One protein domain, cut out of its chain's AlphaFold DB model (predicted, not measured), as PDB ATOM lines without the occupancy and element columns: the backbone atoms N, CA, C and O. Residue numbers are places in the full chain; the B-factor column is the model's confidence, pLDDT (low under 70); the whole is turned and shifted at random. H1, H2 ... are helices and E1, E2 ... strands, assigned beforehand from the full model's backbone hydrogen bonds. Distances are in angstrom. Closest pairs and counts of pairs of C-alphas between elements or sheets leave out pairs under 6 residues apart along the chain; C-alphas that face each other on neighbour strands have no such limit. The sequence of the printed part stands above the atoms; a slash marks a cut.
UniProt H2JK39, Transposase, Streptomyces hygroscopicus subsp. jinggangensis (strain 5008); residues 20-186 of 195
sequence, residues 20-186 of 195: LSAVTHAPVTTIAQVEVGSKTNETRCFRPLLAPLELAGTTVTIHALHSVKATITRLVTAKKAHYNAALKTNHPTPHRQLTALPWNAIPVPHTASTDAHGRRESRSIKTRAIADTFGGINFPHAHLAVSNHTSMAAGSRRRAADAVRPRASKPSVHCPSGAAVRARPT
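What this domain is: This is residues 20 to 186 of the 195 residues of the protein "Transposase" of Streptomyces hygroscopicus subsp. jinggangensis (strain 5008) (UniProt H2JK39). A twisted sheet of six strands, curled like part of a barrel, has the long meander E5 E6 E7 E8 at one edge and the short parallel strands E3 and E4 at the other; beside E3 sits a second, small sheet of three strands, E2 E1 E9, covered by H1. H3 crosses over E8 and E7, H2 only grazes the larger sheet near E4 and E3, and residues 169 to 175 of the last long link stick out. The printed part has 167 residues, with the named elements E1 E2 H1 E3 H2 E4 H3 E5 E6 E7 E8 E9 in chain order: three helices and nine strands, class mixed, with under half of the residues in named elements. The larger sheet runs E3 E4 E8 E7 E6 E5 and is mixed; the smaller is antiparallel. The whole is compact, with a radius of gyration of the C-alphas of 16.5 A and spans of 47 by 41 by 33 A.

How they stand to each other: E5, residues 110 to 116, E6, residues 119 to 129, E7, residues 144 to 152, and E8, residues 159 to 165, form a meander, each strand the antiparallel neighbour of the one before, and each successive pair is a hairpin. Within hydrogen-bond range are N 123 and O 112, 2.8 A, between E6 and E5; N 147 and O 126, 2.9 A, between E7 and E6; and N 163 and O 146, 2.8 A, between E8 and E7. E4, residues 82 to 86, is antiparallel to E8 at 151 degrees, with N 85 and O 164 3.0 A apart. E3, residues 59 to 62, is an edge strand, parallel to E4 at 23 degrees, with N 84 and O 60 2.8 A apart. E3, H2, residues 69 to 77, and E4 make a strand-helix-strand unit, two parallel neighbour strands with a helix between, and its crossover is right-handed. The closest C-alphas of H2 and E4 are those of Val 76 and His 82, 6.2 A apart. H3, residues 92 to 99, has a height over the sheet of 10.0 A and lies over E8 and, only just, over E7, with 3 C-alphas there; it runs across the strands, at 66 degrees to E8 on the local plane. Its closest C-alpha pair with E8 is Leu 98 and Asp 162, 6.8 A. In the smaller sheet, E1, residues 20 to 23, is the inner strand between E2, residues 30 to 35, and E9, residues 182 to 184. E1 and E2 are a hairpin, with N 22 and O 32 2.8 A apart; for E1 and E9, N 182 and O 23 are 2.9 A apart. The closest C-alphas of E3 and E9 are those of Thr 61 and Arg 182, 5.3 A apart. H1, residues 42 to 50, is on this sheet at a height of 7.5 A, over E1, slantwise to the strands at 39 degrees to E1 on the local plane. H1 and H2 are close but not clearly touching: the closest C-alphas, of Arg 47 and Thr 71, are 7.2 A apart, and they run the same way at a shallow tilt of 7 degrees. Every O i to N i+4 pair is within hydrogen-bond range in H2 and H3, and 3 of 5 in H1.

Where its parts are: E6 is the longest strand, 33.0 A from C-alpha 119 at (22.501, -38.251, 28.087) to C-alpha 129 at (29.372, -19.177, 54.181). E7 is 26.2 A long, E8 19.8 A, E5 19.6 A, E2 13.9 A and E4 13.4 A. H1 is 12.6 A, H2 12.1 A and H3 10.4 A. E1 begins at C-alpha 20, (2.256, -33.868, 47.396), and E9 ends at C-alpha 184, (7.386, -34.789, 44.385).

The domain as a whole: The two C-alphas farthest apart, of Gly 118 and Thr 133, are 47.1 A apart. The printed part has no cut. The links E6 to E7, 14 residues, and E8 to E9, 16 residues, are long. The mean pLDDT of the printed part is 75.7; 42 residues are under 70, among them 152 to 160 and 167 to 186.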
ATOM      1  N   LEU A  20       1.024 -34.388  46.824       81.31
ATOM      2  CA  LEU A  20       2.256 -33.868  47.396       81.31
ATOM      3  C   LEU A  20       2.899 -34.966  48.249       81.31
ATOM      4  O   LEU A  20       2.339 -35.371  49.263       81.31
ATOM      5  N   SER A  21       4.076 -35.439  47.837       83.50
ATOM      6  CA  SER A  21       4.737 -36.601  48.455       83.50
ATOM      7  C   SER A  21       6.045 -36.227  49.124       83.50
ATOM      8  O   SER A  21       6.862 -35.574  48.491       83.50
ATOM      9  N   ALA A  22       6.285 -36.702  50.339       85.06
ATOM     10  CA  ALA A  22       7.580 -36.698  51.004       85.06
ATOM     11  C   ALA A  22       8.355 -37.971  50.632       85.06
ATOM     12  O   ALA A  22       7.862 -39.070  50.880       85.06
ATOM     13  N   VAL A  23       9.556 -37.842  50.057       85.06
ATOM     14  CA  VAL A  23      10.398 -39.000  49.687       85.06
ATOM     15  C   VAL A  23      11.818 -38.882  50.223       85.06
ATOM     16  O   VAL A  23      12.330 -37.768  50.200       85.06
ATOM     17  N   THR A  24      12.451 -39.992  50.619       84.56
ATOM     18  CA  THR A  24      13.879 -40.098  50.991       84.56
ATOM     19  C   THR A  24      14.811 -39.940  49.772       84.56
ATOM     20  O   THR A  24      14.369 -40.097  48.632       84.56
ATOM     21  N   HIS A  25      16.100 -39.600  49.959       78.62
ATOM     22  CA  HIS A  25      17.055 -39.457  48.832       78.62
ATOM     23  C   HIS A  25      17.728 -40.768  48.424       78.62
ATOM     24  O   HIS A  25      17.951 -40.962  47.232       78.62
ATOM     25  N   ALA A  26      18.061 -41.646  49.375       79.50
ATOM     26  CA  ALA A  26      18.710 -42.927  49.100       79.50
ATOM     27  C   ALA A  26      18.386 -43.959  50.205       79.50
ATOM     28  O   ALA A  26      18.746 -43.717  51.357       79.50
ATOM     29  N   PRO A  27      17.715 -45.082  49.878       80.88
ATOM     30  CA  PRO A  27      16.949 -45.293  48.643       80.88
ATOM     31  C   PRO A  27      15.823 -44.254  48.505       80.88
ATOM     32  O   PRO A  27      15.441 -43.610  49.483       80.88
ATOM     33  N   VAL A  28      15.309 -44.048  47.291       81.88
ATOM     34  CA  VAL A  28      14.176 -43.136  47.065       81.88
ATOM     35  C   VAL A  28      12.879 -43.852  47.428       81.88
ATOM     36  O   VAL A  28      12.364 -44.631  46.631       81.88
ATOM     37  N   THR A  29      12.339 -43.547  48.606       84.12
ATOM     38  CA  THR A  29      11.116 -44.156  49.140       84.12
ATOM     39  C   THR A  29      10.152 -43.070  49.586       84.12
ATOM     40  O   THR A  29      10.549 -42.101  50.233       84.12
ATOM     41  N   THR A  30       8.876 -43.219  49.247       87.00
ATOM     42  CA  THR A  30       7.819 -42.324  49.720       87.00
ATOM     43  C   THR A  30       7.470 -42.641  51.168       87.00
ATOM     44  O   THR A  30       7.098 -43.767  51.472       87.00
ATOM     45  N   ILE A  31       7.567 -41.642  52.045       88.06
ATOM     46  CA  ILE A  31       7.319 -41.789  53.489       88.06
ATOM     47  C   ILE A  31       6.031 -41.105  53.956       88.06
ATOM     48  O   ILE A  31       5.522 -41.419  55.023       88.06
ATOM     49  N   ALA A  32       5.498 -40.169  53.170       86.25
ATOM     50  CA  ALA A  32       4.175 -39.591  53.383       86.25
ATOM     51  C   ALA A  32       3.644 -38.999  52.076       86.25
ATOM     52  O   ALA A  32       4.424 -38.550  51.231       86.25
ATOM     53  N   GLN A  33       2.324 -38.959  51.912       86.44
ATOM     54  CA  GLN A  33       1.657 -38.279  50.802       86.44
ATOM     55  C   GLN A  33       0.394 -37.595  51.304       86.44
ATOM     56  O   GLN A  33      -0.263 -38.082  52.219       86.44
ATOM     57  N   VAL A  34       0.054 -36.469  50.691       84.44
ATOM     58  CA  VAL A  34      -1.211 -35.779  50.929       84.44
ATOM     59  C   VAL A  34      -1.825 -35.384  49.599       84.44
ATOM     60  O   VAL A  34      -1.126 -34.942  48.680       84.44
ATOM     61  N   GLU A  35      -3.138 -35.546  49.499       81.06
ATOM     62  CA  GLU A  35      -3.891 -35.041  48.368       81.06
ATOM     63  C   GLU A  35      -3.988 -33.514  48.435       81.06
ATOM     64  O   GLU A  35      -4.310 -32.901  49.456       81.06
ATOM     65  N   VAL A  36      -3.680 -32.882  47.316       77.19
ATOM     66  CA  VAL A  36      -3.872 -31.461  47.086       77.19
ATOM     67  C   VAL A  36      -5.181 -31.330  46.328       77.19
ATOM     68  O   VAL A  36      -5.224 -31.512  45.112       77.19
ATOM     69  N   GLY A  37      -6.254 -31.041  47.065       71.06
ATOM     70  CA  GLY A  37      -7.573 -30.844  46.470       71.06
ATOM     71  C   GLY A  37      -7.555 -29.766  45.380       71.06
ATOM     72  O   GLY A  37      -6.736 -28.848  45.407       71.06
ATOM     73  N   SER A  38      -8.492 -29.849  44.438       65.38
ATOM     74  CA  SER A  38      -8.539 -29.016  43.223       65.38
ATOM     75  C   SER A  38      -8.535 -27.497  43.465       65.38
ATOM     76  O   SER A  38      -8.049 -26.743  42.627       65.38
ATOM     77  N   LYS A  39      -9.036 -27.039  44.620       65.06
ATOM     78  CA  LYS A  39      -9.047 -25.623  45.043       65.06
ATOM     79  C   LYS A  39      -7.959 -25.278  46.072       65.06
ATOM     80  O   LYS A  39      -7.843 -24.128  46.493       65.06
ATOM     81  N   THR A  40      -7.164 -26.258  46.494       62.84
ATOM     82  CA  THR A  40      -6.164 -26.114  47.553       62.84
ATOM     83  C   THR A  40      -4.783 -25.908  46.944       62.84
ATOM     84  O   THR A  40      -4.357 -26.624  46.047       62.84
ATOM     85  N   ASN A  41      -4.038 -24.923  47.445       69.31
ATOM     86  CA  ASN A  41      -2.657 -24.710  47.018       69.31
ATOM     87  C   ASN A  41      -1.718 -25.684  47.753       69.31
ATOM     88  O   ASN A  41      -1.777 -25.786  48.978       69.31
ATOM     89  N   GLU A  42      -0.804 -26.327  47.022       69.81
ATOM     90  CA  GLU A  42       0.246 -27.226  47.532       69.81
ATOM     91  C   GLU A  42       0.975 -26.693  48.777       69.81
ATOM     92  O   GLU A  42       1.289 -27.445  49.698       69.81
ATOM     93  N   THR A  43       1.215 -25.380  48.842       73.06
ATOM     94  CA  THR A  43       1.879 -24.741  49.985       73.06
ATOM     95  C   THR A  43       1.087 -24.897  51.286       73.06
ATOM     96  O   THR A  43       1.690 -25.014  52.353       73.06
ATOM     97  N   ARG A  44      -0.252 -24.958  51.220       76.69
ATOM     98  CA  ARG A  44      -1.099 -25.240  52.392       76.69
ATOM     99  C   ARG A  44      -1.000 -26.703  52.823       76.69
ATOM    100  O   ARG A  44      -0.989 -26.961  54.021       76.69
ATOM    101  N   CYS A  45      -0.855 -27.633  51.878       81.06
ATOM    102  CA  CYS A  45      -0.724 -29.069  52.154       81.06
ATOM    103  C   CYS A  45       0.666 -29.466  52.680       81.06
ATOM    104  O   CYS A  45       0.815 -30.509  53.314       81.06
ATOM    105  N   PHE A  46       1.682 -28.622  52.484       81.94
ATOM    106  CA  PHE A  46       3.048 -28.909  52.923       81.94
ATOM    107  C   PHE A  46       3.184 -29.050  54.447       81.94
ATOM    108  O   PHE A  46       3.900 -29.921  54.930       81.94
ATOM    109  N   ARG A  47       2.483 -28.218  55.228       83.81
ATOM    110  CA  ARG A  47       2.519 -28.306  56.699       83.81
ATOM    111  C   ARG A  47       1.875 -29.601  57.222       83.81
ATOM    112  O   ARG A  47       2.543 -30.277  58.002       83.81
ATOM    113  N   PRO A  48       0.646 -29.970  56.805       86.88
ATOM    114  CA  PRO A  48       0.051 -31.266  57.130       86.88
ATOM    115  C   PRO A  48       0.938 -32.453  56.755       86.88
ATOM    116  O   PRO A  48       1.098 -33.355  57.565       86.88
ATOM    117  N   LEU A  49       1.583 -32.416  55.581       87.62
ATOM    118  CA  LEU A  49       2.469 -33.494  55.130       87.62
ATOM    119  C   LEU A  49       3.630 -33.768  56.099       87.62
ATOM    120  O   LEU A  49       4.011 -34.917  56.292       87.62
ATOM    121  N   LEU A  50       4.210 -32.721  56.695       87.44
ATOM    122  CA  LEU A  50       5.346 -32.855  57.616       87.44
ATOM    123  C   LEU A  50       4.932 -33.058  59.077       87.44
ATOM    124  O   LEU A  50       5.772 -33.402  59.907       87.44
ATOM    125  N   ALA A  51       3.668 -32.806  59.422       87.69
ATOM    126  CA  ALA A  51       3.182 -32.896  60.793       87.69
ATOM    127  C   ALA A  51       3.407 -34.278  61.442       87.69
ATOM    128  O   ALA A  51       3.926 -34.279  62.561       87.69
ATOM    129  N   PRO A  52       3.126 -35.418  60.780       89.31
ATOM    130  CA  PRO A  52       3.307 -36.737  61.389       89.31
ATOM    131  C   PRO A  52       4.755 -37.246  61.352       89.31
ATOM    132  O   PRO A  52       5.042 -38.294  61.915       89.31
ATOM    133  N   LEU A  53       5.671 -36.548  60.672       89.31
ATOM    134  CA  LEU A  53       7.039 -37.025  60.481       89.31
ATOM    135  C   LEU A  53       7.952 -36.581  61.630       89.31
ATOM    136  O   LEU A  53       8.010 -35.389  61.957       89.31
ATOM    137  N   GLU A  54       8.723 -37.521  62.174       90.00
ATOM    138  CA  GLU A  54       9.841 -37.239  63.075       90.00
ATOM    139  C   GLU A  54      11.075 -36.859  62.253       90.00
ATOM    140  O   GLU A  54      11.646 -37.670  61.527       90.00
ATOM    141  N   LEU A  55      11.446 -35.578  62.313       88.81
ATOM    142  CA  LEU A  55      12.440 -34.969  61.421       88.81
ATOM    143  C   LEU A  55      13.661 -34.413  62.169       88.81
ATOM    144  O   LEU A  55      14.507 -33.766  61.546       88.81
ATOM    145  N   ALA A  56      13.777 -34.650  63.476       90.44
ATOM    146  CA  ALA A  56      14.887 -34.138  64.272       90.44
ATOM    147  C   ALA A  56      16.238 -34.603  63.699       90.44
ATOM    148  O   ALA A  56      16.442 -35.785  63.435       90.44
ATOM    149  N   GLY A  57      17.147 -33.657  63.443       86.81
ATOM    150  CA  GLY A  57      18.458 -33.925  62.836       86.81
ATOM    151  C   GLY A  57      18.433 -34.282  61.341       86.81
ATOM    152  O   GLY A  57      19.487 -34.437  60.728       86.81
ATOM    153  N   THR A  58      17.258 -34.376  60.711       88.19
ATOM    154  CA  THR A  58      17.133 -34.698  59.278       88.19
ATOM    155  C   THR A  58      17.249 -33.448  58.402       88.19
ATOM    156  O   THR A  58      16.969 -32.339  58.852       88.19
ATOM    157  N   THR A  59      17.659 -33.595  57.134       88.31
ATOM    158  CA  THR A  59      17.754 -32.464  56.187       88.31
ATOM    159  C   THR A  59      16.622 -32.492  55.170       88.31
ATOM    160  O   THR A  59      16.655 -33.249  54.208       88.31
ATOM    161  N   VAL A  60      15.643 -31.603  55.290       86.62
ATOM    162  CA  VAL A  60      14.524 -31.522  54.338       86.62
ATOM    163  C   VAL A  60      14.913 -30.690  53.113       86.62
ATOM    164  O   VAL A  60      15.333 -29.540  53.233       86.62
ATOM    165  N   THR A  61      14.752 -31.233  51.901       86.44
ATOM    166  CA  THR A  61      15.008 -30.484  50.656       86.44
ATOM    167  C   THR A  61      13.709 -29.916  50.100       86.44
ATOM    168  O   THR A  61      12.826 -30.647  49.649       86.44
ATOM    169  N   ILE A  62      13.604 -28.592  50.085       83.12
ATOM    170  CA  ILE A  62      12.349 -27.886  49.844       83.12
ATOM    171  C   ILE A  62      12.425 -27.169  48.502       83.12
ATOM    172  O   ILE A  62      13.376 -26.444  48.200       83.12
ATOM    173  N   HIS A  63      11.405 -27.380  47.672       78.19
ATOM    174  CA  HIS A  63      11.296 -26.676  46.403       78.19
ATOM    175  C   HIS A  63      10.961 -25.191  46.621       78.19
ATOM    176  O   HIS A  63      10.346 -24.814  47.618       78.19
ATOM    177  N   ALA A  64      11.310 -24.346  45.648       72.50
ATOM    178  CA  ALA A  64      11.167 -22.894  45.754       72.50
ATOM    179  C   ALA A  64       9.745 -22.416  46.078       72.50
ATOM    180  O   ALA A  64       9.577 -21.443  46.800       72.50
ATOM    181  N   LEU A  65       8.714 -23.125  45.607       74.62
ATOM    182  CA  LEU A  65       7.320 -22.788  45.923       74.62
ATOM    183  C   LEU A  65       6.963 -22.948  47.408       74.62
ATOM    184  O   LEU A  65       6.082 -22.248  47.898       74.62
ATOM    185  N   HIS A  66       7.628 -23.855  48.121       69.12
ATOM    186  CA  HIS A  66       7.339 -24.148  49.527       69.12
ATOM    187  C   HIS A  66       8.349 -23.494  50.478       69.12
ATOM    188  O   HIS A  66       8.296 -23.732  51.683       69.12
ATOM    189  N   SER A  67       9.247 -22.644  49.965       70.62
ATOM    190  CA  SER A  67      10.268 -21.924  50.746       70.62
ATOM    191  C   SER A  67       9.682 -20.735  51.527       70.62
ATOM    192  O   SER A  67      10.266 -19.662  51.631       70.62
ATOM    193  N   VAL A  68       8.495 -20.921  52.108       84.12
ATOM    194  CA  VAL A  68       7.805 -19.914  52.915       84.12
ATOM    195  C   VAL A  68       8.524 -19.766  54.253       84.12
ATOM    196  O   VAL A  68       8.659 -20.742  54.990       84.12
ATOM    197  N   LYS A  69       8.940 -18.539  54.599       86.88
ATOM    198  CA  LYS A  69       9.740 -18.254  55.806       86.88
ATOM    199  C   LYS A  69       9.143 -18.871  57.077       86.88
ATOM    200  O   LYS A  69       9.850 -19.562  57.794       86.88
ATOM    201  N   ALA A  70       7.835 -18.715  57.298       87.31
ATOM    202  CA  ALA A  70       7.148 -19.285  58.461       87.31
ATOM    203  C   ALA A  70       7.242 -20.823  58.531       87.31
ATOM    204  O   ALA A  70       7.441 -21.392  59.605       87.31
ATOM    205  N   THR A  71       7.134 -21.504  57.386       86.00
ATOM    206  CA  THR A  71       7.293 -22.962  57.296       86.00
ATOM    207  C   THR A  71       8.720 -23.378  57.647       86.00
ATOM    208  O   THR A  71       8.904 -24.328  58.403       86.00
ATOM    209  N   ILE A  72       9.719 -22.649  57.142       89.06
ATOM    210  CA  ILE A  72      11.134 -22.908  57.434       89.06
ATOM    211  C   ILE A  72      11.444 -22.686  58.911       89.06
ATOM    212  O   ILE A  72      12.045 -23.554  59.537       89.06
ATOM    213  N   THR A  73      10.986 -21.575  59.492       90.62
ATOM    214  CA  THR A  73      11.151 -21.306  60.924       90.62
ATOM    215  C   THR A  73      10.575 -22.448  61.751       90.62
ATOM    216  O   THR A  73      11.282 -22.990  62.589       90.62
ATOM    217  N   ARG A  74       9.343 -22.901  61.471       88.25
ATOM    218  CA  ARG A  74       8.734 -24.025  62.203       88.25
ATOM    219  C   ARG A  74       9.488 -25.340  62.010       88.25
ATOM    220  O   ARG A  74       9.572 -26.134  62.943       88.25
ATOM    221  N   LEU A  75      10.016 -25.592  60.816       89.38
ATOM    222  CA  LEU A  75      10.801 -26.791  60.541       89.38
ATOM    223  C   LEU A  75      12.068 -26.843  61.413       89.38
ATOM    224  O   LEU A  75      12.386 -27.887  61.977       89.38
ATOM    225  N   VAL A  76      12.741 -25.704  61.575       91.06
ATOM    226  CA  VAL A  76      13.928 -25.596  62.431       91.06
ATOM    227  C   VAL A  76      13.544 -25.634  63.910       91.06
ATOM    228  O   VAL A  76      14.102 -26.425  64.662       91.06
ATOM    229  N   THR A  77      12.576 -24.823  64.343       91.75
ATOM    230  CA  THR A  77      12.277 -24.648  65.773       91.75
ATOM    231  C   THR A  77      11.444 -25.784  66.361       91.75
ATOM    232  O   THR A  77      11.781 -26.300  67.420       91.75
ATOM    233  N   ALA A  78      10.374 -26.204  65.682       90.44
ATOM    234  CA  ALA A  78       9.442 -27.202  66.208       90.44
ATOM    235  C   ALA A  78       9.833 -28.636  65.836       90.44
ATOM    236  O   ALA A  78       9.605 -29.553  66.615       90.44
ATOM    237  N   LYS A  79      10.406 -28.840  64.644       89.44
ATOM    238  CA  LYS A  79      10.796 -30.174  64.155       89.44
ATOM    239  C   LYS A  79      12.291 -30.470  64.303       89.44
ATOM    240  O   LYS A  79      12.697 -31.588  64.009       89.44
ATOM    241  N   LYS A  80      13.098 -29.502  64.770       91.50
ATOM    242  CA  LYS A  80      14.557 -29.631  64.962       91.50
ATOM    243  C   LYS A  80      15.273 -30.173  63.717       91.50
ATOM    244  O   LYS A  80      16.244 -30.919  63.822       91.50
ATOM    245  N   ALA A  81      14.761 -29.824  62.539       90.31
ATOM    246  CA  ALA A  81      15.251 -30.309  61.261       90.31
ATOM    247  C   ALA A  81      16.112 -29.249  60.565       90.31
ATOM    248  O   ALA A  81      15.904 -28.041  60.706       90.31
ATOM    249  N   HIS A  82      17.058 -29.708  59.755       90.38
ATOM    250  CA  HIS A  82      17.792 -28.875  58.815       90.38
ATOM    251  C   HIS A  82      17.013 -28.744  57.505       90.38
ATOM    252  O   HIS A  82      16.114 -29.533  57.202       90.38
ATOM    253  N   TYR A  83      17.376 -27.761  56.684       89.69
ATOM    254  CA  TYR A  83      16.733 -27.568  55.391       89.69
ATOM    255  C   TYR A  83      17.728 -27.223  54.284       89.69
ATOM    256  O   TYR A  83      18.796 -26.666  54.520       89.69
ATOM    257  N   ASN A  84      17.340 -27.537  53.052       89.19
ATOM    258  CA  ASN A  84      17.951 -27.044  51.826       89.19
ATOM    259  C   ASN A  84      16.843 -26.452  50.952       89.19
ATOM    260  O   ASN A  84      16.101 -27.194  50.307       89.19
ATOM    261  N   ALA A  85      16.691 -25.128  50.991       89.06
ATOM    262  CA  ALA A  85      15.582 -24.417  50.363       89.06
ATOM    263  C   ALA A  85      16.067 -23.698  49.105       89.06
ATOM    264  O   ALA A  85      16.926 -22.821  49.184       89.06
ATOM    265  N   ALA A  86      15.522 -24.073  47.947       86.25
ATOM    266  CA  ALA A  86      15.827 -23.395  46.693       86.25
ATOM    267  C   ALA A  86      15.156 -22.017  46.669       86.25
ATOM    268  O   ALA A  86      13.939 -21.934  46.811       86.25
ATOM    269  N   LEU A  87      15.908 -20.944  46.432       86.25
ATOM    270  CA  LEU A  87      15.347 -19.596  46.347       86.25
ATOM    271  C   LEU A  87      15.349 -19.132  44.892       86.25
ATOM    272  O   LEU A  87      16.328 -19.275  44.169       86.25
ATOM    273  N   LYS A  88      14.207 -18.609  44.452       84.75
ATOM    274  CA  LYS A  88      13.987 -18.069  43.102       84.75
ATOM    275  C   LYS A  88      13.381 -16.673  43.221       84.75
ATOM    276  O   LYS A  88      13.210 -16.162  44.324       84.75
ATOM    277  N   THR A  89      12.975 -16.097  42.099       84.00
ATOM    278  CA  THR A  89      12.326 -14.780  42.004       84.00
ATOM    279  C   THR A  89      11.119 -14.586  42.932       84.00
ATOM    280  O   THR A  89      10.859 -13.463  43.343       84.00
ATOM    281  N   ASN A  90      10.440 -15.661  43.352       79.25
ATOM    282  CA  ASN A  90       9.361 -15.613  44.352       79.25
ATOM    283  C   ASN A  90       9.822 -15.125  45.745       79.25
ATOM    284  O   ASN A  90       8.996 -14.769  46.580       79.25
ATOM    285  N   HIS A  91      11.133 -15.113  46.004       81.31
ATOM    286  CA  HIS A  91      11.765 -14.513  47.176       81.31
ATOM    287  C   HIS A  91      12.760 -13.447  46.702       81.31
ATOM    288  O   HIS A  91      13.963 -13.713  46.674       81.31
ATOM    289  N   PRO A  92      12.292 -12.250  46.307       85.62
ATOM    290  CA  PRO A  92      13.096 -11.305  45.535       85.62
ATOM    291  C   PRO A  92      14.345 -10.837  46.287       85.62
ATOM    292  O   PRO A  92      15.432 -10.847  45.715       85.62
ATOM    293  N   THR A  93      14.227 -10.500  47.577       89.06
ATOM    294  CA  THR A  93      15.376 -10.033  48.370       89.06
ATOM    295  C   THR A  93      16.431 -11.128  48.564       89.06
ATOM    296  O   THR A  93      17.567 -10.903  48.148       89.06
ATOM    297  N   PRO A  94      16.108 -12.330  49.093       88.50
ATOM    298  CA  PRO A  94      17.104 -13.397  49.211       88.50
ATOM    299  C   PRO A  94      17.674 -13.855  47.870       88.50
ATOM    300  O   PRO A  94      18.862 -14.137  47.774       88.50
ATOM    301  N   HIS A  95      16.846 -13.912  46.822       88.38
ATOM    302  CA  HIS A  95      17.304 -14.275  45.485       88.38
ATOM    303  C   HIS A  95      18.330 -13.270  44.961       88.38
ATOM    304  O   HIS A  95      19.398 -13.681  44.524       88.38
ATOM    305  N   ARG A  96      18.057 -11.963  45.088       88.69
ATOM    306  CA  ARG A  96      19.011 -10.909  44.716       88.69
ATOM    307  C   ARG A  96      20.322 -11.037  45.494       88.69
ATOM    308  O   ARG A  96      21.388 -10.937  44.893       88.69
ATOM    309  N   GLN A  97      20.246 -11.293  46.803       90.00
ATOM    310  CA  GLN A  97      21.428 -11.499  47.647       90.00
ATOM    311  C   GLN A  97      22.257 -12.706  47.187       90.00
ATOM    312  O   GLN A  97      23.476 -12.598  47.119       90.00
ATOM    313  N   LEU A  98      21.617 -13.824  46.819       89.25
ATOM    314  CA  LEU A  98      22.308 -15.014  46.305       89.25
ATOM    315  C   LEU A  98      22.945 -14.778  44.935       89.25
ATOM    316  O   LEU A  98      24.091 -15.168  44.730       89.25
ATOM    317  N   THR A  99      22.244 -14.114  44.015       87.69
ATOM    318  CA  THR A  99      22.777 -13.826  42.674       87.69
ATOM    319  C   THR A  99      23.930 -12.825  42.690       87.69
ATOM    320  O   THR A  99      24.745 -12.827  41.776       87.69
ATOM    321  N   ALA A 100      24.014 -11.983  43.725       88.94
ATOM    322  CA  ALA A 100      25.103 -11.027  43.910       88.94
ATOM    323  C   ALA A 100      26.375 -11.661  44.505       88.94
ATOM    324  O   ALA A 100      27.402 -10.991  44.607       88.94
ATOM    325  N   LEU A 101      26.332 -12.931  44.927       88.50
ATOM    326  CA  LEU A 101      27.524 -13.613  45.429       88.50
ATOM    327  C   LEU A 101      28.510 -13.876  44.275       88.50
ATOM    328  O   LEU A 101      28.084 -14.210  43.168       88.50
ATOM    329  N   PRO A 102      29.831 -13.797  44.525       88.50
ATOM    330  CA  PRO A 102      30.860 -13.994  43.505       88.50
ATOM    331  C   PRO A 102      31.056 -15.487  43.199       88.50
ATOM    332  O   PRO A 102      32.107 -16.072  43.457       88.50
ATOM    333  N   TRP A 103      30.020 -16.149  42.678       87.44
ATOM    334  CA  TRP A 103      30.027 -17.588  42.400       87.44
ATOM    335  C   TRP A 103      31.113 -18.008  41.414       87.44
ATOM    336  O   TRP A 103      31.570 -19.148  41.460       87.44
ATOM    337  N   ASN A 104      31.530 -17.116  40.518       85.81
ATOM    338  CA  ASN A 104      32.631 -17.334  39.582       85.81
ATOM    339  C   ASN A 104      33.992 -17.464  40.289       85.81
ATOM    340  O   ASN A 104      34.786 -18.303  39.881       85.81
ATOM    341  N   ALA A 105      34.220 -16.708  41.364       85.75
ATOM    342  CA  ALA A 105      35.456 -16.733  42.144       85.75
ATOM    343  C   ALA A 105      35.551 -17.935  43.099       85.75
ATOM    344  O   ALA A 105      36.620 -18.224  43.627       85.75
ATOM    345  N   ILE A 106      34.444 -18.645  43.337       83.94
ATOM    346  CA  ILE A 106      34.424 -19.833  44.196       83.94
ATOM    347  C   ILE A 106      34.818 -21.057  43.357       83.94
ATOM    348  O   ILE A 106      34.112 -21.367  42.384       83.94
ATOM    349  N   PRO A 107      35.895 -21.780  43.721       79.94
ATOM    350  CA  PRO A 107      36.275 -23.018  43.052       79.94
ATOM    351  C   PRO A 107      35.138 -24.039  43.089       79.94
ATOM    352  O   PRO A 107      34.328 -24.055  44.015       79.94
ATOM    353  N   VAL A 108      35.061 -24.905  42.080       80.12
ATOM    354  CA  VAL A 108      34.158 -26.058  42.126       80.12
ATOM    355  C   VAL A 108      34.849 -27.159  42.937       80.12
ATOM    356  O   VAL A 108      35.795 -27.747  42.421       80.12
ATOM    357  N   PRO A 109      34.409 -27.468  44.171       72.44
ATOM    358  CA  PRO A 109      35.041 -28.508  44.983       72.44
ATOM    359  C   PRO A 109      34.789 -29.916  44.436       72.44
ATOM    360  O   PRO A 109      35.604 -30.806  44.637       72.44
ATOM    361  N   HIS A 110      33.651 -30.139  43.773       72.94
ATOM    362  CA  HIS A 110      33.270 -31.454  43.270       72.94
ATOM    363  C   HIS A 110      32.340 -31.339  42.056       72.94
ATOM    364  O   HIS A 110      31.395 -30.542  42.054       72.94
ATOM    365  N   THR A 111      32.567 -32.192  41.055       78.12
ATOM    366  CA  THR A 111      31.664 -32.407  39.915       78.12
ATOM    367  C   THR A 111      31.322 -33.887  39.818       78.12
ATOM    368  O   THR A 111      32.214 -34.724  39.769       78.12
ATOM    369  N   ALA A 112      30.033 -34.211  39.796       77.50
ATOM    370  CA  ALA A 112      29.547 -35.557  39.521       77.50
ATOM    371  C   ALA A 112      28.980 -35.603  38.100       77.50
ATOM    372  O   ALA A 112      28.171 -34.745  37.734       77.50
ATOM    373  N   SER A 113      29.376 -36.600  37.316       79.38
ATOM    374  CA  SER A 113      28.810 -36.863  35.993       79.38
ATOM    375  C   SER A 113      28.090 -38.201  36.004       79.38
ATOM    376  O   SER A 113      28.600 -39.175  36.546       79.38
ATOM    377  N   THR A 114      26.916 -38.246  35.389       75.88
ATOM    378  CA  THR A 114      26.171 -39.486  35.178       75.88
ATOM    379  C   THR A 114      25.754 -39.587  33.726       75.88
ATOM    380  O   THR A 114      25.234 -38.614  33.169       75.88
ATOM    381  N   ASP A 115      25.919 -40.776  33.165       77.44
ATOM    382  CA  ASP A 115      25.424 -41.132  31.846       77.44
ATOM    383  C   ASP A 115      24.192 -42.019  32.018       77.44
ATOM    384  O   ASP A 115      24.259 -43.109  32.583       77.44
ATOM    385  N   ALA A 116      23.036 -41.527  31.578       69.62
ATOM    386  CA  ALA A 116      21.787 -42.278  31.624       69.62
ATOM    387  C   ALA A 116      21.008 -42.048  30.330       69.62
ATOM    388  O   ALA A 116      20.811 -40.906  29.912       69.62
ATOM    389  N   HIS A 117      20.564 -43.134  29.692       71.38
ATOM    390  CA  HIS A 117      19.786 -43.099  28.447       71.38
ATOM    391  C   HIS A 117      20.429 -42.239  27.334       71.38
ATOM    392  O   HIS A 117      19.749 -41.453  26.679       71.38
ATOM    393  N   GLY A 118      21.755 -42.336  27.158       68.44
ATOM    394  CA  GLY A 118      22.502 -41.582  26.135       68.44
ATOM    395  C   GLY A 118      22.707 -40.094  26.446       68.44
ATOM    396  O   GLY A 118      23.206 -39.347  25.608       68.44
ATOM    397  N   ARG A 119      22.337 -39.638  27.648       67.56
ATOM    398  CA  ARG A 119      22.501 -38.251  28.087       67.56
ATOM    399  C   ARG A 119      23.520 -38.161  29.215       67.56
ATOM    400  O   ARG A 119      23.274 -38.665  30.309       67.56
ATOM    401  N   ARG A 120      24.604 -37.420  28.967       76.69
ATOM    402  CA  ARG A 120      25.540 -36.998  30.012       76.69
ATOM    403  C   ARG A 120      24.986 -35.795  30.758       76.69
ATOM    404  O   ARG A 120      24.764 -34.729  30.175       76.69
ATOM    405  N   GLU A 121      24.771 -35.959  32.053       77.38
ATOM    406  CA  GLU A 121      24.456 -34.874  32.976       77.38
ATOM    407  C   GLU A 121      25.647 -34.664  33.908       77.38
ATOM    408  O   GLU A 121      26.111 -35.601  34.546       77.38
ATOM    409  N   SER A 122      26.155 -33.433  33.985       79.38
ATOM    410  CA  SER A 122      27.183 -33.055  34.959       79.38
ATOM    411  C   SER A 122      26.610 -32.061  35.956       79.38
ATOM    412  O   SER A 122      25.984 -31.071  35.569       79.38
ATOM    413  N   ARG A 123      26.812 -32.339  37.244       80.38
ATOM    414  CA  ARG A 123      26.363 -31.521  38.369       80.38
ATOM    415  C   ARG A 123      27.554 -31.093  39.203       80.38
ATOM    416  O   ARG A 123      28.306 -31.936  39.681       80.38
ATOM    417  N   SER A 124      27.684 -29.795  39.428       80.75
ATOM    418  CA  SER A 124      28.679 -29.230  40.335       80.75
ATOM    419  C   SER A 124      28.004 -28.413  41.424       80.75
ATOM    420  O   SER A 124      27.034 -27.701  41.151       80.75
ATOM    421  N   ILE A 125      28.538 -28.487  42.638       85.19
ATOM    422  CA  ILE A 125      28.012 -27.770  43.800       85.19
ATOM    423  C   ILE A 125      29.075 -26.798  44.285       85.19
ATOM    424  O   ILE A 125      30.200 -27.205  44.550       85.19
ATOM    425  N   LYS A 126      28.706 -25.528  44.438       86.44
ATOM    426  CA  LYS A 126      29.512 -24.508  45.114       86.44
ATOM    427  C   LYS A 126      28.848 -24.143  46.428       86.44
ATOM    428  O   LYS A 126      27.621 -24.089  46.504       86.44
ATOM    429  N   THR A 127      29.647 -23.873  47.451       87.94
ATOM    430  CA  THR A 127      29.137 -23.434  48.753       87.94
ATOM    431  C   THR A 127      29.877 -22.195  49.221       87.94
ATOM    432  O   THR A 127      31.065 -22.041  48.946       87.94
ATOM    433  N   ARG A 128      29.167 -21.297  49.904       87.25
ATOM    434  CA  ARG A 128      29.741 -20.101  50.516       87.25
ATOM    435  C   ARG A 128      29.084 -19.860  51.865       87.25
ATOM    436  O   ARG A 128      27.856 -19.823  51.943       87.25
ATOM    437  N   ALA A 129      29.886 -19.670  52.909       88.06
ATOM    438  CA  ALA A 129      29.372 -19.177  54.181       88.06
ATOM    439  C   ALA A 129      28.763 -17.780  53.984       88.06
ATOM    440  O   ALA A 129      29.315 -16.941  53.266       88.06
ATOM    441  N   ILE A 130      27.610 -17.554  54.598       84.25
ATOM    442  CA  ILE A 130      26.943 -16.259  54.648       84.25
ATOM    443  C   ILE A 130      27.415 -15.611  55.944       84.25
ATOM    444  O   ILE A 130      27.141 -16.128  57.022       84.25
ATOM    445  N   ALA A 131      28.188 -14.534  55.833       76.94
ATOM    446  CA  ALA A 131      28.701 -13.836  57.000       76.94
ATOM    447  C   ALA A 131      27.567 -13.073  57.696       76.94
ATOM    448  O   ALA A 131      26.928 -12.210  57.086       76.94
ATOM    449  N   ASP A 132      27.358 -13.354  58.981       69.25
ATOM    450  CA  ASP A 132      26.367 -12.653  59.803       69.25
ATOM    451  C   ASP A 132      26.746 -11.168  60.000       69.25
ATOM    452  O   ASP A 132      25.876 -10.318  60.170       69.25
ATOM    453  N   THR A 133      28.036 -10.836  59.861       53.59
ATOM    454  CA  THR A 133      28.615  -9.486  59.995       53.59
ATOM    455  C   THR A 133      28.004  -8.442  59.049       53.59
ATOM    456  O   THR A 133      28.044  -7.257  59.351       53.59
ATOM    457  N   PHE A 134      27.400  -8.861  57.931       55.00
ATOM    458  CA  PHE A 134      26.731  -7.967  56.970       55.00
ATOM    459  C   PHE A 134      25.196  -8.079  57.008       55.00
ATOM    460  O   PHE A 134      24.526  -7.846  56.003       55.00
ATOM    461  N   GLY A 135      24.625  -8.482  58.149       69.56
ATOM    462  CA  GLY A 135      23.178  -8.694  58.298       69.56
ATOM    463  C   GLY A 135      22.679 -10.013  57.695       69.56
ATOM    464  O   GLY A 135      21.471 -10.219  57.567       69.56
ATOM    465  N   GLY A 136      23.600 -10.910  57.328       83.00
ATOM    466  CA  GLY A 136      23.301 -12.230  56.787       83.00
ATOM    467  C   GLY A 136      22.494 -12.200  55.482       83.00
ATOM    468  O   GLY A 136      22.563 -11.272  54.673       83.00
ATOM    469  N   ILE A 137      21.714 -13.254  55.254       86.75
ATOM    470  CA  ILE A 137      20.726 -13.320  54.173       86.75
ATOM    471  C   ILE A 137      19.333 -13.111  54.755       86.75
ATOM    472  O   ILE A 137      19.040 -13.551  55.864       86.75
ATOM    473  N   ASN A 138      18.429 -12.498  53.992       89.44
ATOM    474  CA  ASN A 138      17.054 -12.246  54.426       89.44
ATOM    475  C   ASN A 138      16.175 -13.520  54.383       89.44
ATOM    476  O   ASN A 138      15.064 -13.529  53.837       89.44
ATOM    477  N   PHE A 139      16.676 -14.626  54.930       87.25
ATOM    478  CA  PHE A 139      16.009 -15.919  54.991       87.25
ATOM    479  C   PHE A 139      16.289 -16.593  56.346       87.25
ATOM    480  O   PHE A 139      17.432 -16.603  56.794       87.25
ATOM    481  N   PRO A 140      15.263 -17.134  57.029       87.69
ATOM    482  CA  PRO A 140      15.382 -17.542  58.428       87.69
ATOM    483  C   PRO A 140      16.390 -18.677  58.622       87.69
ATOM    484  O   PRO A 140      16.317 -19.699  57.941       87.69
ATOM    485  N   HIS A 141      17.287 -18.521  59.597       88.62
ATOM    486  CA  HIS A 141      18.306 -19.512  59.972       88.62
ATOM    487  C   HIS A 141      19.268 -19.906  58.836       88.62
ATOM    488  O   HIS A 141      19.847 -20.986  58.886       88.62
ATOM    489  N   ALA A 142      19.408 -19.099  57.782       88.75
ATOM    490  CA  ALA A 142      20.298 -19.408  56.665       88.75
ATOM    491  C   ALA A 142      21.715 -18.881  56.926       88.75
ATOM    492  O   ALA A 142      21.907 -17.685  57.110       88.75
ATOM    493  N   HIS A 143      22.705 -19.775  56.860       87.00
ATOM    494  CA  HIS A 143      24.123 -19.449  57.090       87.00
ATOM    495  C   HIS A 143      25.050 -19.966  55.982       87.00
ATOM    496  O   HIS A 143      26.231 -19.628  55.944       87.00
ATOM    497  N   LEU A 144      24.540 -20.796  55.070       88.94
ATOM    498  CA  LEU A 144      25.291 -21.304  53.929       88.94
ATOM    499  C   LEU A 144      24.488 -21.091  52.649       88.94
ATOM    500  O   LEU A 144      23.350 -21.551  52.542       88.94
ATOM    501  N   ALA A 145      25.102 -20.432  51.674       89.75
ATOM    502  CA  ALA A 145      24.611 -20.353  50.311       89.75
ATOM    503  C   ALA A 145      25.169 -21.534  49.512       89.75
ATOM    504  O   ALA A 145      26.349 -21.874  49.621       89.75
ATOM    505  N   VAL A 146      24.329 -22.144  48.685       87.31
ATOM    506  CA  VAL A 146      24.679 -23.284  47.837       87.31
ATOM    507  C   VAL A 146      24.233 -22.992  46.414       87.31
ATOM    508  O   VAL A 146      23.043 -22.801  46.185       87.31
ATOM    509  N   SER A 147      25.158 -23.014  45.458       85.62
ATOM    510  CA  SER A 147      24.828 -22.938  44.035       85.62
ATOM    511  C   SER A 147      25.013 -24.300  43.386       85.62
ATOM    512  O   SER A 147      26.089 -24.900  43.462       85.62
ATOM    513  N   ASN A 148      23.950 -24.813  42.768       83.75
ATOM    514  CA  ASN A 148      23.990 -26.052  42.003       83.75
ATOM    515  C   ASN A 148      24.016 -25.701  40.521       83.75
ATOM    516  O   ASN A 148      23.060 -25.110  40.015       83.75
ATOM    517  N   HIS A 149      25.068 -26.105  39.817       78.25
ATOM    518  CA  HIS A 149      25.123 -25.994  38.366       78.25
ATOM    519  C   HIS A 149      24.899 -27.359  37.737       78.25
ATOM    520  O   HIS A 149      25.544 -28.340  38.106       78.25
ATOM    521  N   THR A 150      24.013 -27.397  36.751       72.88
ATOM    522  CA  THR A 150      23.779 -28.554  35.898       72.88
ATOM    523  C   THR A 150      24.101 -28.173  34.460       72.88
ATOM    524  O   THR A 150      23.532 -27.217  33.922       72.88
ATOM    525  N   SER A 151      24.979 -28.935  33.817       73.56
ATOM    526  CA  SER A 151      25.160 -28.917  32.365       73.56
ATOM    527  C   SER A 151      24.748 -30.263  31.791       73.56
ATOM    528  O   SER A 151      25.097 -31.309  32.337       73.56
ATOM    529  N   MET A 152      24.012 -30.240  30.685       66.94
ATOM    530  CA  MET A 152      23.817 -31.436  29.864       66.94
ATOM    531  C   MET A 152      24.836 -31.401  28.708       66.94
ATOM    532  O   MET A 152      25.569 -30.417  28.584       66.94
ATOM    533  N   ALA A 153      24.923 -32.469  27.911       59.56
ATOM    534  CA  ALA A 153      25.859 -32.613  26.788       59.56
ATOM    535  C   ALA A 153      26.044 -31.349  25.909       59.56
ATOM    536  O   ALA A 153      25.199 -30.440  25.889       59.56
ATOM    537  N   ALA A 154      27.181 -31.311  25.204       43.66
ATOM    538  CA  ALA A 154      27.654 -30.185  24.398       43.66
ATOM    539  C   ALA A 154      26.538 -29.598  23.512       43.66
ATOM    540  O   ALA A 154      25.863 -30.322  22.788       43.66
ATOM    541  N   GLY A 155      26.307 -28.285  23.633       50.38
ATOM    542  CA  GLY A 155      25.237 -27.552  22.937       50.38
ATOM    543  C   GLY A 155      23.991 -27.241  23.781       50.38
ATOM    544  O   GLY A 155      23.142 -26.458  23.365       50.38
ATOM    545  N   SER A 156      23.865 -27.797  24.991       53.75
ATOM    546  CA  SER A 156      22.689 -27.570  25.845       53.75
ATOM    547  C   SER A 156      22.859 -26.443  26.881       53.75
ATOM    548  O   SER A 156      23.945 -26.186  27.406       53.75
ATOM    549  N   ARG A 157      21.749 -25.760  27.214       54.34
ATOM    550  CA  ARG A 157      21.714 -24.663  28.204       54.34
ATOM    551  C   ARG A 157      22.135 -25.142  29.600       54.34
ATOM    552  O   ARG A 157      21.517 -26.051  30.159       54.34
ATOM    553  N   ARG A 158      23.116 -24.455  30.197       58.34
ATOM    554  CA  ARG A 158      23.480 -24.588  31.617       58.34
ATOM    555  C   ARG A 158      22.350 -24.052  32.496       58.34
ATOM    556  O   ARG A 158      21.732 -23.040  32.171       58.34
ATOM    557  N   ARG A 159      22.080 -24.721  33.614       65.00
ATOM    558  CA  ARG A 159      21.108 -24.269  34.618       65.00
ATOM    559  C   ARG A 159      21.813 -24.102  35.952       65.00
ATOM    560  O   ARG A 159      22.490 -25.024  36.396       65.00
ATOM    561  N   ALA A 160      21.632 -22.946  36.575       65.69
ATOM    562  CA  ALA A 160      22.019 -22.706  37.956       65.69
ATOM    563  C   ALA A 160      20.758 -22.675  38.828       65.69
ATOM    564  O   ALA A 160      19.714 -22.169  38.406       65.69
ATOM    565  N   ALA A 161      20.844 -23.257  40.016       76.12
ATOM    566  CA  ALA A 161      19.814 -23.160  41.036       76.12
ATOM    567  C   ALA A 161      20.471 -22.909  42.390       76.12
ATOM    568  O   ALA A 161      21.189 -23.776  42.904       76.12
ATOM    569  N   ASP A 162      20.168 -21.749  42.963       81.38
ATOM    570  CA  ASP A 162      20.707 -21.334  44.248       81.38
ATOM    571  C   ASP A 162      19.762 -21.719  45.387       81.38
ATOM    572  O   ASP A 162      18.531 -21.694  45.276       81.38
ATOM    573  N   ALA A 163      20.363 -22.120  46.495       80.75
ATOM    574  CA  ALA A 163      19.684 -22.575  47.686       80.75
ATOM    575  C   ALA A 163      20.411 -22.093  48.939       80.75
ATOM    576  O   ALA A 163      21.573 -21.687  48.899       80.75
ATOM    577  N   VAL A 164      19.717 -22.170  50.065       82.00
ATOM    578  CA  VAL A 164      20.262 -21.842  51.383       82.00
ATOM    579  C   VAL A 164      20.057 -22.984  52.361       82.00
ATOM    580  O   VAL A 164      19.101 -23.758  52.241       82.00
ATOM    581  N   ARG A 165      20.974 -23.077  53.327       80.56
ATOM    582  CA  ARG A 165      20.971 -24.079  54.396       80.56
ATOM    583  C   ARG A 165      21.340 -23.446  55.745       80.56
ATOM    584  O   ARG A 165      22.091 -22.462  55.761       80.56
ATOM    585  N   PRO A 166      20.863 -24.006  56.870       75.62
ATOM    586  CA  PRO A 166      21.354 -23.639  58.189       75.62
ATOM    587  C   PRO A 166      22.781 -24.140  58.407       75.62
ATOM    588  O   PRO A 166      23.246 -25.057  57.725       75.62
ATOM    589  N   ARG A 167      23.484 -23.535  59.368       66.69
ATOM    590  CA  ARG A 167      24.811 -23.997  59.780       66.69
ATOM    591  C   ARG A 167      24.656 -25.377  60.419       66.69
ATOM    592  O   ARG A 167      23.986 -25.507  61.439       66.69
ATOM    593  N   ALA A 168      25.256 -26.398  59.817       57.53
ATOM    594  CA  ALA A 168      25.420 -27.680  60.487       57.53
ATOM    595  C   ALA A 168      26.558 -27.562  61.512       57.53
ATOM    596  O   ALA A 168      27.597 -26.950  61.238       57.53
ATOM    597  N   SER A 169      26.385 -28.152  62.687       35.75
ATOM    598  CA  SER A 169      27.492 -28.464  63.583       35.75
ATOM    599  C   SER A 169      28.330 -29.567  62.918       35.75
ATOM    600  O   SER A 169      27.983 -30.738  62.992       35.75
ATOM    601  N   LYS A 170      29.435 -29.157  62.272       27.19
ATOM    602  CA  LYS A 170      30.434 -29.927  61.488       27.19
ATOM    603  C   LYS A 170      30.187 -29.990  59.966       27.19
ATOM    604  O   LYS A 170      29.055 -30.190  59.526       27.19
ATOM    605  N   PRO A 171      31.248 -29.852  59.143       28.34
ATOM    606  CA  PRO A 171      31.168 -30.136  57.717       28.34
ATOM    607  C   PRO A 171      31.103 -31.657  57.538       28.34
ATOM    608  O   PRO A 171      32.111 -32.339  57.699       28.34
ATOM    609  N   SER A 172      29.935 -32.219  57.219       28.73
ATOM    610  CA  SER A 172      29.897 -33.589  56.702       28.73
ATOM    611  C   SER A 172      30.430 -33.582  55.269       28.73
ATOM    612  O   SER A 172      29.715 -33.369  54.290       28.73
ATOM    613  N   VAL A 173      31.741 -33.782  55.150       30.20
ATOM    614  CA  VAL A 173      32.353 -34.301  53.929       30.20
ATOM    615  C   VAL A 173      31.798 -35.714  53.767       30.20
ATOM    616  O   VAL A 173      32.145 -36.596  54.535       30.20
ATOM    617  N   HIS A 174      30.872 -35.880  52.820       26.16
ATOM    618  CA  HIS A 174      30.192 -37.133  52.480       26.16
ATOM    619  C   HIS A 174      29.488 -37.875  53.635       26.16
ATOM    620  O   HIS A 174      30.099 -38.554  54.449       26.16
ATOM    621  N   CYS A 175      28.154 -37.883  53.611       21.77
ATOM    622  CA  CYS A 175      27.396 -39.004  54.161       21.77
ATOM    623  C   CYS A 175      26.078 -39.151  53.381       21.77
ATOM    624  O   CYS A 175      25.300 -38.195  53.354       21.77
ATOM    625  N   PRO A 176      25.799 -40.287  52.712       27.91
ATOM    626  CA  PRO A 176      24.505 -40.502  52.072       27.91
ATOM    627  C   PRO A 176      23.392 -40.803  53.092       27.91
ATOM    628  O   PRO A 176      22.233 -40.901  52.702       27.91
ATOM    629  N   SER A 177      23.685 -40.889  54.398       28.89
ATOM    630  CA  SER A 177      22.679 -41.137  55.439       28.89
ATOM    631  C   SER A 177      21.996 -39.843  55.908       28.89
ATOM    632  O   SER A 177      22.040 -39.454  57.073       28.89
ATOM    633  N   GLY A 178      21.366 -39.132  54.980       30.84
ATOM    634  CA  GLY A 178      20.395 -38.100  55.310       30.84
ATOM    635  C   GLY A 178      19.032 -38.567  54.840       30.84
ATOM    636  O   GLY A 178      18.797 -38.620  53.632       30.84
ATOM    637  N   ALA A 179      18.115 -38.874  55.762       37.09
ATOM    638  CA  ALA A 179      16.699 -38.921  55.424       37.09
ATOM    639  C   ALA A 179      16.331 -37.518  54.951       37.09
ATOM    640  O   ALA A 179      16.183 -36.586  55.737       37.09
ATOM    641  N   ALA A 180      16.326 -37.331  53.644       43.53
ATOM    642  CA  ALA A 180      16.058 -36.044  53.067       43.53
ATOM    643  C   ALA A 180      14.717 -36.129  52.369       43.53
ATOM    644  O   ALA A 180      14.467 -37.041  51.600       43.53
ATOM    645  N   VAL A 181      13.810 -35.232  52.726       45.75
ATOM    646  CA  VAL A 181      12.440 -35.268  52.227       45.75
ATOM    647  C   VAL A 181      12.354 -34.354  51.022       45.75
ATOM    648  O   VAL A 181      12.604 -33.156  51.147       45.75
ATOM    649  N   ARG A 182      12.036 -34.904  49.848       49.66
ATOM    650  CA  ARG A 182      11.735 -34.125  48.640       49.66
ATOM    651  C   ARG A 182      10.241 -34.191  48.355       49.66
ATOM    652  O   ARG A 182       9.709 -35.270  48.138       49.66
ATOM    653  N   ALA A 183       9.603 -33.029  48.249       44.94
ATOM    654  CA  ALA A 183       8.269 -32.920  47.676       44.94
ATOM    655  C   ALA A 183       8.297 -33.331  46.186       44.94
ATOM    656  O   ALA A 183       8.984 -32.689  45.377       44.94
ATOM    657  N   ARG A 184       7.612 -34.415  45.799       42.09
ATOM    658  CA  ARG A 184       7.386 -34.789  44.385       42.09
ATOM    659  C   ARG A 184       5.892 -34.962  44.096       42.09
ATOM    660  O   ARG A 184       5.247 -35.721  44.817       42.09
ATOM    661  N   PRO A 185       5.370 -34.369  43.007       40.38
ATOM    662  CA  PRO A 185       4.176 -34.896  42.368       40.38
ATOM    663  C   PRO A 185       4.544 -36.210  41.671       40.38
ATOM    664  O   PRO A 185       5.455 -36.248  40.838       40.38
ATOM    665  N   THR A 186       3.878 -37.296  42.046       44.03
ATOM    666  CA  THR A 186       4.066 -38.636  41.472       44.03
ATOM    667  C   THR A 186       2.722 -39.180  41.025       44.03
ATOM    668  O   THR A 186       1.855 -39.391  41.863       44.03
TER     669      THR A 186